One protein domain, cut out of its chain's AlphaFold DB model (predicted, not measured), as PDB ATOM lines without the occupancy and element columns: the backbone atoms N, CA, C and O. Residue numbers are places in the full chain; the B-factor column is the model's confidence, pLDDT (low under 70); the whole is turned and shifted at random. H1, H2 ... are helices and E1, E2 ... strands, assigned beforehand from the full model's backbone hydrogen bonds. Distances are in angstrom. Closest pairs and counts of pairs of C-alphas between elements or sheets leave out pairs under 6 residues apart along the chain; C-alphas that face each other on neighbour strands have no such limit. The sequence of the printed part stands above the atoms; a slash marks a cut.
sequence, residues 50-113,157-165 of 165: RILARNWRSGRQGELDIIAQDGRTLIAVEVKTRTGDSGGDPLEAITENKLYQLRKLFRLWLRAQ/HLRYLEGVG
ATOM      1  N   ARG A  50     -36.192   0.544 -35.410       82.19
ATOM      2  CA  ARG A  50     -34.845   1.111 -35.364       82.19
ATOM      3  C   ARG A  50     -34.905   2.630 -35.242       82.19
ATOM      4  O   ARG A  50     -35.535   3.281 -36.066       82.19
ATOM      5  N   ILE A  51     -34.185   3.210 -34.287       83.50
ATOM      6  CA  ILE A  51     -33.990   4.665 -34.217       83.50
ATOM      7  C   ILE A  51     -32.890   5.071 -35.203       83.50
ATOM      8  O   ILE A  51     -31.812   4.479 -35.210       83.50
ATOM      9  N   LEU A  52     -33.179   6.057 -36.051       84.31
ATOM     10  CA  LEU A  52     -32.253   6.593 -37.052       84.31
ATOM     11  C   LEU A  52     -31.675   7.946 -36.641       84.31
ATOM     12  O   LEU A  52     -30.516   8.224 -36.930       84.31
ATOM     13  N   ALA A  53     -32.478   8.784 -35.986       85.62
ATOM     14  CA  ALA A  53     -32.039  10.057 -35.432       85.62
ATOM     15  C   ALA A  53     -32.924  10.467 -34.253       85.62
ATOM     16  O   ALA A  53     -34.079  10.046 -34.152       85.62
ATOM     17  N   ARG A  54     -32.377  11.314 -33.382       86.19
ATOM     18  CA  ARG A  54     -33.078  11.966 -32.273       86.19
ATOM     19  C   ARG A  54     -32.696  13.440 -32.247       86.19
ATOM     20  O   ARG A  54     -31.552  13.743 -32.582       86.19
ATOM     21  N   ASN A  55     -33.623  14.319 -31.867       86.81
ATOM     22  CA  ASN A  55     -33.425  15.771 -31.796       86.81
ATOM     23  C   ASN A  55     -32.724  16.315 -33.063       86.81
ATOM     24  O   ASN A  55     -31.760  17.079 -32.993       86.81
ATOM     25  N   TRP A  56     -33.161  15.857 -34.243       89.75
ATOM     26  CA  TRP A  56     -32.543  16.233 -35.513       89.75
ATOM     27  C   TRP A  56     -32.971  17.645 -35.902       89.75
ATOM     28  O   TRP A  56     -34.162  17.946 -35.930       89.75
ATOM     29  N   ARG A  57     -32.013  18.510 -36.249       88.31
ATOM     30  CA  ARG A  57     -32.255  19.931 -36.536       88.31
ATOM     31  C   ARG A  57     -31.869  20.282 -37.965       88.31
ATOM     32  O   ARG A  57     -30.800  19.911 -38.438       88.31
ATOM     33  N   SER A  58     -32.705  21.083 -38.625       87.75
ATOM     34  CA  SER A  58     -32.460  21.616 -39.974       87.75
ATOM     35  C   SER A  58     -32.292  23.136 -39.943       87.75
ATOM     36  O   SER A  58     -33.012  23.886 -40.614       87.75
ATOM     37  N   GLY A  59     -31.387  23.622 -39.089       88.38
ATOM     38  CA  GLY A  59     -31.188  25.052 -38.847       88.38
ATOM     39  C   GLY A  59     -32.500  25.767 -38.503       88.38
ATOM     40  O   GLY A  59     -33.264  25.325 -37.651       88.38
ATOM     41  N   ARG A  60     -32.811  26.859 -39.214       87.69
ATOM     42  CA  ARG A  60     -34.045  27.646 -39.003       87.69
ATOM     43  C   ARG A  60     -35.325  26.960 -39.489       87.69
ATOM     44  O   ARG A  60     -36.406  27.510 -39.311       87.69
ATOM     45  N   GLN A  61     -35.222  25.817 -40.167       87.62
ATOM     46  CA  GLN A  61     -36.395  25.164 -40.742       87.62
ATOM     47  C   GLN A  61     -37.188  24.379 -39.704       87.62
ATOM     48  O   GLN A  61     -38.372  24.176 -39.948       87.62
ATOM     49  N   GLY A  62     -36.577  23.976 -38.586       89.31
ATOM     50  CA  GLY A  62     -37.221  23.257 -37.484       89.31
ATOM     51  C   GLY A  62     -36.458  22.004 -37.056       89.31
ATOM     52  O   GLY A  62     -35.322  21.781 -37.484       89.31
ATOM     53  N   GLU A  63     -37.108  21.196 -36.222       88.31
ATOM     54  CA  GLU A  63     -36.546  19.997 -35.599       88.31
ATOM     55  C   GLU A  63     -37.516  18.808 -35.629       88.31
ATOM     56  O   GLU A  63     -38.731  18.992 -35.718       88.31
ATOM     57  N   LEU A  64     -36.957  17.600 -35.608       85.94
ATOM     58  CA  LEU A  64     -37.673  16.336 -35.460       85.94
ATOM     59  C   LEU A  64     -37.185  15.644 -34.189       85.94
ATOM     60  O   LEU A  64     -35.992  15.351 -34.080       85.94
ATOM     61  N   ASP A  65     -38.106  15.335 -33.277       87.94
ATOM     62  CA  ASP A  65     -37.760  14.725 -31.990       87.94
ATOM     63  C   ASP A  65     -37.171  13.327 -32.193       87.94
ATOM     64  O   ASP A  65     -36.094  13.022 -31.685       87.94
ATOM     65  N   ILE A  66     -37.832  12.471 -32.983       85.44
ATOM     66  CA  ILE A  66     -37.323  11.135 -33.318       85.44
ATOM     67  C   ILE A  66     -37.628  10.792 -34.779       85.44
ATOM     68  O   ILE A  66     -38.731  10.999 -35.285       85.44
ATOM     69  N   ILE A  67     -36.641  10.193 -35.443       86.06
ATOM     70  CA  ILE A  67     -36.783   9.553 -36.749       86.06
ATOM     71  C   ILE A  67     -36.490   8.074 -36.567       86.06
ATOM     72  O   ILE A  67     -35.430   7.703 -36.058       86.06
ATOM     73  N   ALA A  68     -37.425   7.230 -36.981       84.81
ATOM     74  CA  ALA A  68     -37.351   5.795 -36.775       84.81
ATOM     75  C   ALA A  68     -37.715   5.011 -38.043       84.81
ATOM     76  O   ALA A  68     -38.276   5.556 -38.992       84.81
ATOM     77  N   GLN A  69     -37.385   3.725 -38.055       80.62
ATOM     78  CA  GLN A  69     -37.634   2.811 -39.158       80.62
ATOM     79  C   GLN A  69     -38.260   1.515 -38.654       80.62
ATOM     80  O   GLN A  69     -37.678   0.818 -37.824       80.62
ATOM     81  N   ASP A  70     -39.410   1.171 -39.226       77.56
ATOM     82  CA  ASP A  70     -40.064  -0.126 -39.072       77.56
ATOM     83  C   ASP A  70     -40.115  -0.824 -40.439       77.56
ATOM     84  O   ASP A  70     -40.895  -0.467 -41.328       77.56
ATOM     85  N   GLY A  71     -39.200  -1.771 -40.662       78.56
ATOM     86  CA  GLY A  71     -39.018  -2.412 -41.964       78.56
ATOM     87  C   GLY A  71     -38.712  -1.400 -43.078       78.56
ATOM     88  O   GLY A  71     -37.613  -0.852 -43.157       78.56
ATOM     89  N   ARG A  72     -39.683  -1.172 -43.973       72.44
ATOM     90  CA  ARG A  72     -39.592  -0.196 -45.084       72.44
ATOM     91  C   ARG A  72     -40.297   1.134 -44.796       72.44
ATOM     92  O   ARG A  72     -40.251   2.035 -45.628       72.44
ATOM     93  N   THR A  73     -40.957   1.250 -43.650       72.81
ATOM     94  CA  THR A  73     -41.638   2.472 -43.234       72.81
ATOM     95  C   THR A  73     -40.670   3.336 -42.443       72.81
ATOM     96  O   THR A  73     -40.013   2.862 -41.515       72.81
ATOM     97  N   LEU A  74     -40.602   4.613 -42.800       78.44
ATOM     98  CA  LEU A  74     -39.927   5.624 -42.012       78.44
ATOM     99  C   LEU A  74     -40.962   6.432 -41.223       78.44
ATOM    100  O   LEU A  74     -41.996   6.832 -41.754       78.44
ATOM    101  N   ILE A  75     -40.678   6.659 -39.946       79.56
ATOM    102  CA  ILE A  75     -41.619   7.235 -38.989       79.56
ATOM    103  C   ILE A  75     -40.999   8.510 -38.420       79.56
ATOM    104  O   ILE A  75     -39.917   8.470 -37.831       79.56
ATOM    105  N   ALA A  76     -41.698   9.632 -38.584       82.81
ATOM    106  CA  ALA A  76     -41.431  10.860 -37.845       82.81
ATOM    107  C   ALA A  76     -42.243  10.827 -36.552       82.81
ATOM    108  O   ALA A  76     -43.468  10.697 -36.605       82.81
ATOM    109  N   VAL A  77     -41.589  10.949 -35.402       83.44
ATOM    110  CA  VAL A  77     -42.287  10.978 -34.118       83.44
ATOM    111  C   VAL A  77     -42.109  12.341 -33.481       83.44
ATOM    112  O   VAL A  77     -40.987  12.790 -33.265       83.44
ATOM    113  N   GLU A  78     -43.238  12.970 -33.186       84.62
ATOM    114  CA  GLU A  78     -43.326  14.125 -32.307       84.62
ATOM    115  C   GLU A  78     -43.611  13.633 -30.884       84.62
ATOM    116  O   GLU A  78     -44.597  12.927 -30.636       84.62
ATOM    117  N   VAL A  79     -42.777  14.035 -29.935       81.94
ATOM    118  CA  VAL A  79     -42.902  13.688 -28.526       81.94
ATOM    119  C   VAL A  79     -43.475  14.876 -27.773       81.94
ATOM    120  O   VAL A  79     -42.873  15.939 -27.657       81.94
ATOM    121  N   LYS A  80     -44.654  14.684 -27.187       78.88
ATOM    122  CA  LYS A  80     -45.246  15.653 -26.270       78.88
ATOM    123  C   LYS A  80     -45.225  15.097 -24.859       78.88
ATOM    124  O   LYS A  80     -45.739  14.018 -24.581       78.88
ATOM    125  N   THR A  81     -44.672  15.877 -23.948       70.50
ATOM    126  CA  THR A  81     -44.684  15.590 -22.518       70.50
ATOM    127  C   THR A  81     -45.662  16.538 -21.841       70.50
ATOM    128  O   THR A  81     -45.636  17.750 -22.072       70.50
ATOM    129  N   ARG A  82     -46.576  15.998 -21.032       69.31
ATOM    130  CA  ARG A  82     -47.498  16.806 -20.223       69.31
ATOM    131  C   ARG A  82     -47.132  16.675 -18.753       69.31
ATOM    132  O   ARG A  82     -46.829  15.592 -18.268       69.31
ATOM    133  N   THR A  83     -47.159  17.805 -18.054       59.56
ATOM    134  CA  THR A  83     -46.961  17.899 -16.604       59.56
ATOM    135  C   THR A  83     -48.195  18.587 -16.014       59.56
ATOM    136  O   THR A  83     -48.207  19.799 -15.829       59.56
ATOM    137  N   GLY A  84     -49.281  17.827 -15.821       56.62
ATOM    138  CA  GLY A  84     -50.546  18.300 -15.229       56.62
ATOM    139  C   GLY A  84     -51.814  17.966 -16.035       56.62
ATOM    140  O   GLY A  84     -51.732  17.546 -17.189       56.62
ATOM    141  N   ASP A  85     -52.980  18.223 -15.429       50.44
ATOM    142  CA  ASP A  85     -54.346  17.914 -15.914       50.44
ATOM    143  C   ASP A  85     -54.847  18.797 -17.080       50.44
ATOM    144  O   ASP A  85     -56.035  19.085 -17.229       50.44
ATOM    145  N   SER A  86     -53.955  19.262 -17.953       51.78
ATOM    146  CA  SER A  86     -54.371  19.935 -19.189       51.78
ATOM    147  C   SER A  86     -55.075  18.934 -20.119       51.78
ATOM    148  O   SER A  86     -54.424  18.142 -20.805       51.78
ATOM    149  N   GLY A  87     -56.412  18.957 -20.095       50.56
ATOM    150  CA  GLY A  87     -57.294  18.099 -20.886       50.56
ATOM    151  C   GLY A  87     -57.198  18.327 -22.401       50.56
ATOM    152  O   GLY A  87     -56.763  19.382 -22.861       50.56
ATOM    153  N   GLY A  88     -57.599  17.313 -23.172       57.34
ATOM    154  CA  GLY A  88     -57.646  17.315 -24.644       57.34
ATOM    155  C   GLY A  88     -56.822  16.182 -25.262       57.34
ATOM    156  O   GLY A  88     -55.737  15.859 -24.763       57.34
ATOM    157  N   ASP A  89     -57.311  15.575 -26.345       57.88
ATOM    158  CA  ASP A  89     -56.629  14.455 -27.010       57.88
ATOM    159  C   ASP A  89     -55.320  14.962 -27.658       57.88
ATOM    160  O   ASP A  89     -55.330  15.962 -28.379       57.88
ATOM    161  N   PRO A  90     -54.159  14.318 -27.435       56.09
ATOM    162  CA  PRO A  90     -52.925  14.625 -28.161       56.09
ATOM    163  C   PRO A  90     -53.095  14.718 -29.679       56.09
ATOM    164  O   PRO A  90     -52.386  15.510 -30.300       56.09
ATOM    165  N   LEU A  91     -54.038  13.960 -30.261       54.78
ATOM    166  CA  LEU A  91     -54.384  14.067 -31.677       54.78
ATOM    167  C   LEU A  91     -55.060  15.380 -32.050       54.78
ATOM    168  O   LEU A  91     -54.721  15.928 -33.093       54.78
ATOM    169  N   GLU A  92     -55.966  15.909 -31.222       55.59
ATOM    170  CA  GLU A  92     -56.561  17.237 -31.455       55.59
ATOM    171  C   GLU A  92     -55.467  18.315 -31.480       55.59
ATOM    172  O   GLU A  92     -55.577  19.332 -32.163       55.59
ATOM    173  N   ALA A  93     -54.359  18.062 -30.777       58.41
ATOM    174  CA  ALA A  93     -53.202  18.938 -30.737       58.41
ATOM    175  C   ALA A  93     -52.196  18.731 -31.895       58.41
ATOM    176  O   ALA A  93     -51.184  19.447 -31.928       58.41
ATOM    177  N   ILE A  94     -52.405  17.775 -32.813       66.44
ATOM    178  CA  ILE A  94     -51.656  17.700 -34.079       66.44
ATOM    179  C   ILE A  94     -52.485  18.385 -35.161       66.44
ATOM    180  O   ILE A  94     -53.378  17.807 -35.768       66.44
ATOM    181  N   THR A  95     -52.154  19.641 -35.423       73.94
ATOM    182  CA  THR A  95     -52.793  20.410 -36.489       73.94
ATOM    183  C   THR A  95     -52.252  20.010 -37.863       73.94
ATOM    184  O   THR A  95     -51.141  19.486 -37.986       73.94
ATOM    185  N   GLU A  96     -52.983  20.340 -38.928       73.81
ATOM    186  CA  GLU A  96     -52.513  20.176 -40.314       73.81
ATOM    187  C   GLU A  96     -51.164  20.866 -40.561       73.81
ATOM    188  O   GLU A  96     -50.289  20.326 -41.239       73.81
ATOM    189  N   ASN A  97     -50.948  22.025 -39.931       79.06
ATOM    190  CA  ASN A  97     -49.677  22.747 -39.988       79.06
ATOM    191  C   ASN A  97     -48.528  21.928 -39.393       79.06
ATOM    192  O   ASN A  97     -47.421  21.929 -39.931       79.06
ATOM    193  N   LYS A  98     -48.790  21.200 -38.302       77.50
ATOM    194  CA  LYS A  98     -47.795  20.336 -37.669       77.50
ATOM    195  C   LYS A  98     -47.464  19.138 -38.556       77.50
ATOM    196  O   LYS A  98     -46.290  18.838 -38.751       77.50
ATOM    197  N   LEU A  99     -48.467  18.535 -39.192       76.62
ATOM    198  CA  LEU A  99     -48.260  17.486 -40.196       76.62
ATOM    199  C   LEU A  99     -47.451  17.970 -41.402       76.62
ATOM    200  O   LEU A  99     -46.508  17.303 -41.830       76.62
ATOM    201  N   TYR A 100     -47.788  19.141 -41.947       80.75
ATOM    202  CA  TYR A 100     -47.039  19.757 -43.041       80.75
ATOM    203  C   TYR A 100     -45.573  19.993 -42.658       80.75
ATOM    204  O   TYR A 100     -44.661  19.694 -43.433       80.75
ATOM    205  N   GLN A 101     -45.344  20.493 -41.446       84.00
ATOM    206  CA  GLN A 101     -44.012  20.765 -40.930       84.00
ATOM    207  C   GLN A 101     -43.198  19.478 -40.736       84.00
ATOM    208  O   GLN A 101     -42.064  19.410 -41.214       84.00
ATOM    209  N   LEU A 102     -43.785  18.437 -40.135       82.12
ATOM    210  CA  LEU A 102     -43.153  17.120 -39.998       82.12
ATOM    211  C   LEU A 102     -42.766  16.556 -41.372       82.12
ATOM    212  O   LEU A 102     -41.605  16.219 -41.585       82.12
ATOM    213  N   ARG A 103     -43.681  16.571 -42.353       79.62
ATOM    214  CA  ARG A 103     -43.407  16.162 -43.749       79.62
ATOM    215  C   ARG A 103     -42.243  16.931 -44.372       79.62
ATOM    216  O   ARG A 103     -41.418  16.367 -45.094       79.62
ATOM    217  N   LYS A 104     -42.209  18.251 -44.179       84.56
ATOM    218  CA  LYS A 104     -41.154  19.117 -44.719       84.56
ATOM    219  C   LYS A 104     -39.797  18.745 -44.126       84.56
ATOM    220  O   LYS A 104     -38.853  18.540 -44.886       84.56
ATOM    221  N   LEU A 105     -39.714  18.634 -42.805       87.31
ATOM    222  CA  LEU A 105     -38.483  18.281 -42.103       87.31
ATOM    223  C   LEU A 105     -38.012  16.872 -42.448       87.31
ATOM    224  O   LEU A 105     -36.830  16.671 -42.698       87.31
ATOM    225  N   PHE A 106     -38.935  15.925 -42.587       82.69
ATOM    226  CA  PHE A 106     -38.596  14.558 -42.963       82.69
ATOM    227  C   PHE A 106     -37.934  14.474 -44.339       82.69
ATOM    228  O   PHE A 106     -36.939  13.777 -44.535       82.69
ATOM    229  N   ARG A 107     -38.447  15.247 -45.306       82.75
ATOM    230  CA  ARG A 107     -37.840  15.359 -46.639       82.75
ATOM    231  C   ARG A 107     -36.456  16.002 -46.599       82.75
ATOM    232  O   ARG A 107     -35.605  15.638 -47.407       82.75
ATOM    233  N   LEU A 108     -36.230  16.957 -45.700       85.69
ATOM    234  CA  LEU A 108     -34.915  17.575 -45.514       85.69
ATOM    235  C   LEU A 108     -33.924  16.581 -44.908       85.69
ATOM    236  O   LEU A 108     -32.810  16.469 -45.413       85.69
ATOM    237  N   TRP A 109     -34.358  15.798 -43.920       85.44
ATOM    238  CA  TRP A 109     -33.556  14.717 -43.357       85.44
ATOM    239  C   TRP A 109     -33.173  13.693 -44.432       85.44
ATOM    240  O   TRP A 109     -31.992  13.430 -44.626       85.44
ATOM    241  N   LEU A 110     -34.130  13.207 -45.233       82.06
ATOM    242  CA  LEU A 110     -33.852  12.275 -46.338       82.06
ATOM    243  C   LEU A 110     -32.798  12.805 -47.327       82.06
ATOM    244  O   LEU A 110     -31.945  12.049 -47.796       82.06
ATOM    245  N   ARG A 111     -32.843  14.105 -47.644       81.56
ATOM    246  CA  ARG A 111     -31.844  14.757 -48.507       81.56
ATOM    247  C   ARG A 111     -30.467  14.807 -47.851       81.56
ATOM    248  O   ARG A 111     -29.486  14.547 -48.537       81.56
ATOM    249  N   ALA A 112     -30.400  15.103 -46.554       81.25
ATOM    250  CA  ALA A 112     -29.148  15.129 -45.798       81.25
ATOM    251  C   ALA A 112     -28.472  13.747 -45.730       81.25
ATOM    252  O   ALA A 112     -27.248  13.666 -45.729       81.25
ATOM    253  N   GLN A 113     -29.253  12.660 -45.767       74.31
ATOM    254  CA  GLN A 113     -28.711  11.297 -45.781       74.31
ATOM    255  C   GLN A 113     -28.180  10.851 -47.153       74.31
ATOM    256  O   GLN A 113     -27.581   9.782 -47.253       74.31
ATOM    257  N   HIS A 157     -49.335   6.832 -24.648       58.78
ATOM    258  CA  HIS A 157     -50.341   6.930 -25.693       58.78
ATOM    259  C   HIS A 157     -49.651   7.247 -27.016       58.78
ATOM    260  O   HIS A 157     -49.250   8.384 -27.263       58.78
ATOM    261  N   LEU A 158     -49.512   6.224 -27.862       61.03
ATOM    262  CA  LEU A 158     -48.996   6.331 -29.223       61.03
ATOM    263  C   LEU A 158     -50.166   6.253 -30.199       61.03
ATOM    264  O   LEU A 158     -50.933   5.286 -30.189       61.03
ATOM    265  N   ARG A 159     -50.280   7.241 -31.082       62.97
ATOM    266  CA  ARG A 159     -51.179   7.141 -32.231       62.97
ATOM    267  C   ARG A 159     -50.422   7.396 -33.522       62.97
ATOM    268  O   ARG A 159     -49.686   8.374 -33.638       62.97
ATOM    269  N   TYR A 160     -50.630   6.488 -34.468       58.69
ATOM    270  CA  TYR A 160     -50.102   6.566 -35.820       58.69
ATOM    271  C   TYR A 160     -51.094   7.306 -36.708       58.69
ATOM    272  O   TYR A 160     -52.283   6.988 -36.724       58.69
ATOM    273  N   LEU A 161     -50.588   8.278 -37.454       56.88
ATOM    274  CA  LEU A 161     -51.276   8.866 -38.587       56.88
ATOM    275  C   LEU A 161     -50.717   8.175 -39.828       56.88
ATOM    276  O   LEU A 161     -49.601   8.467 -40.258       56.88
ATOM    277  N   GLU A 162     -51.468   7.191 -40.322       50.00
ATOM    278  CA  GLU A 162     -51.109   6.430 -41.519       50.00
ATOM    279  C   GLU A 162     -51.237   7.295 -42.774       50.00
ATOM    280  O   GLU A 162     -52.159   8.106 -42.896       50.00
ATOM    281  N   GLY A 163     -50.365   7.055 -43.753       42.59
ATOM    282  CA  GLY A 163     -50.617   7.499 -45.123       42.59
ATOM    283  C   GLY A 163     -50.498   9.007 -45.287       42.59
ATOM    284  O   GLY A 163     -51.276   9.634 -45.998       42.59
ATOM    285  N   VAL A 164     -49.467   9.592 -44.683       42.56
ATOM    286  CA  VAL A 164     -49.121  11.016 -44.808       42.56
ATOM    287  C   VAL A 164     -48.531  11.329 -46.211       42.56
ATOM    288  O   VAL A 164     -47.958  12.403 -46.415       42.56
ATOM    289  N   GLY A 165     -48.713  10.426 -47.184       37.78
ATOM    290  CA  GLY A 165     -48.298  10.527 -48.589       37.78
ATOM    291  C   GLY A 165     -49.128  11.494 -49.418       37.78
ATOM    292  O   GLY A 165     -50.324  11.675 -49.107       37.78
TER     293      GLY A 165
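This is residues 50 to 113 and 157 to 165 of the 165 residues of the protein "UPF0102 protein EII30_07670" of Leucobacter sp. OH1287 (UniProt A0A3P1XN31). Helix H1 slants over one face of a twisted antiparallel meander, E1 E2 E3, each strand beside the one before; in a long link, residues 83 to 88 stick out. The 73 printed residues, mixed in class, also hold strand E4, after H1. The whole is only just compact, close to loose: radius of gyration of the C-alphas 13.0 A, spans 40 by 30 by 21 A.

E1, residues 50 to 57, makes a hairpin with E2, residues 63 to 70: find N 52 and O 67, 2.8 A. E2 makes another with E3, residues 73 to 81: N 75 and O 68, 2.8 A. H1, residues 96 to 112, is on the sheet, C-alphas 76 and 102 being closest at 6.8 A, with every O i to N i+4 pair within hydrogen-bond range.

Find C-alpha 50 at (-34.845, 1.111, -35.364). E4, residues 157 to 161, near E3, ends at (-51.276, 8.866, -38.587).

Residues 114 to 156 are cut, a gap of 29.8 A; pLDDT is under 70 at 82 to 94 and 157 to 165.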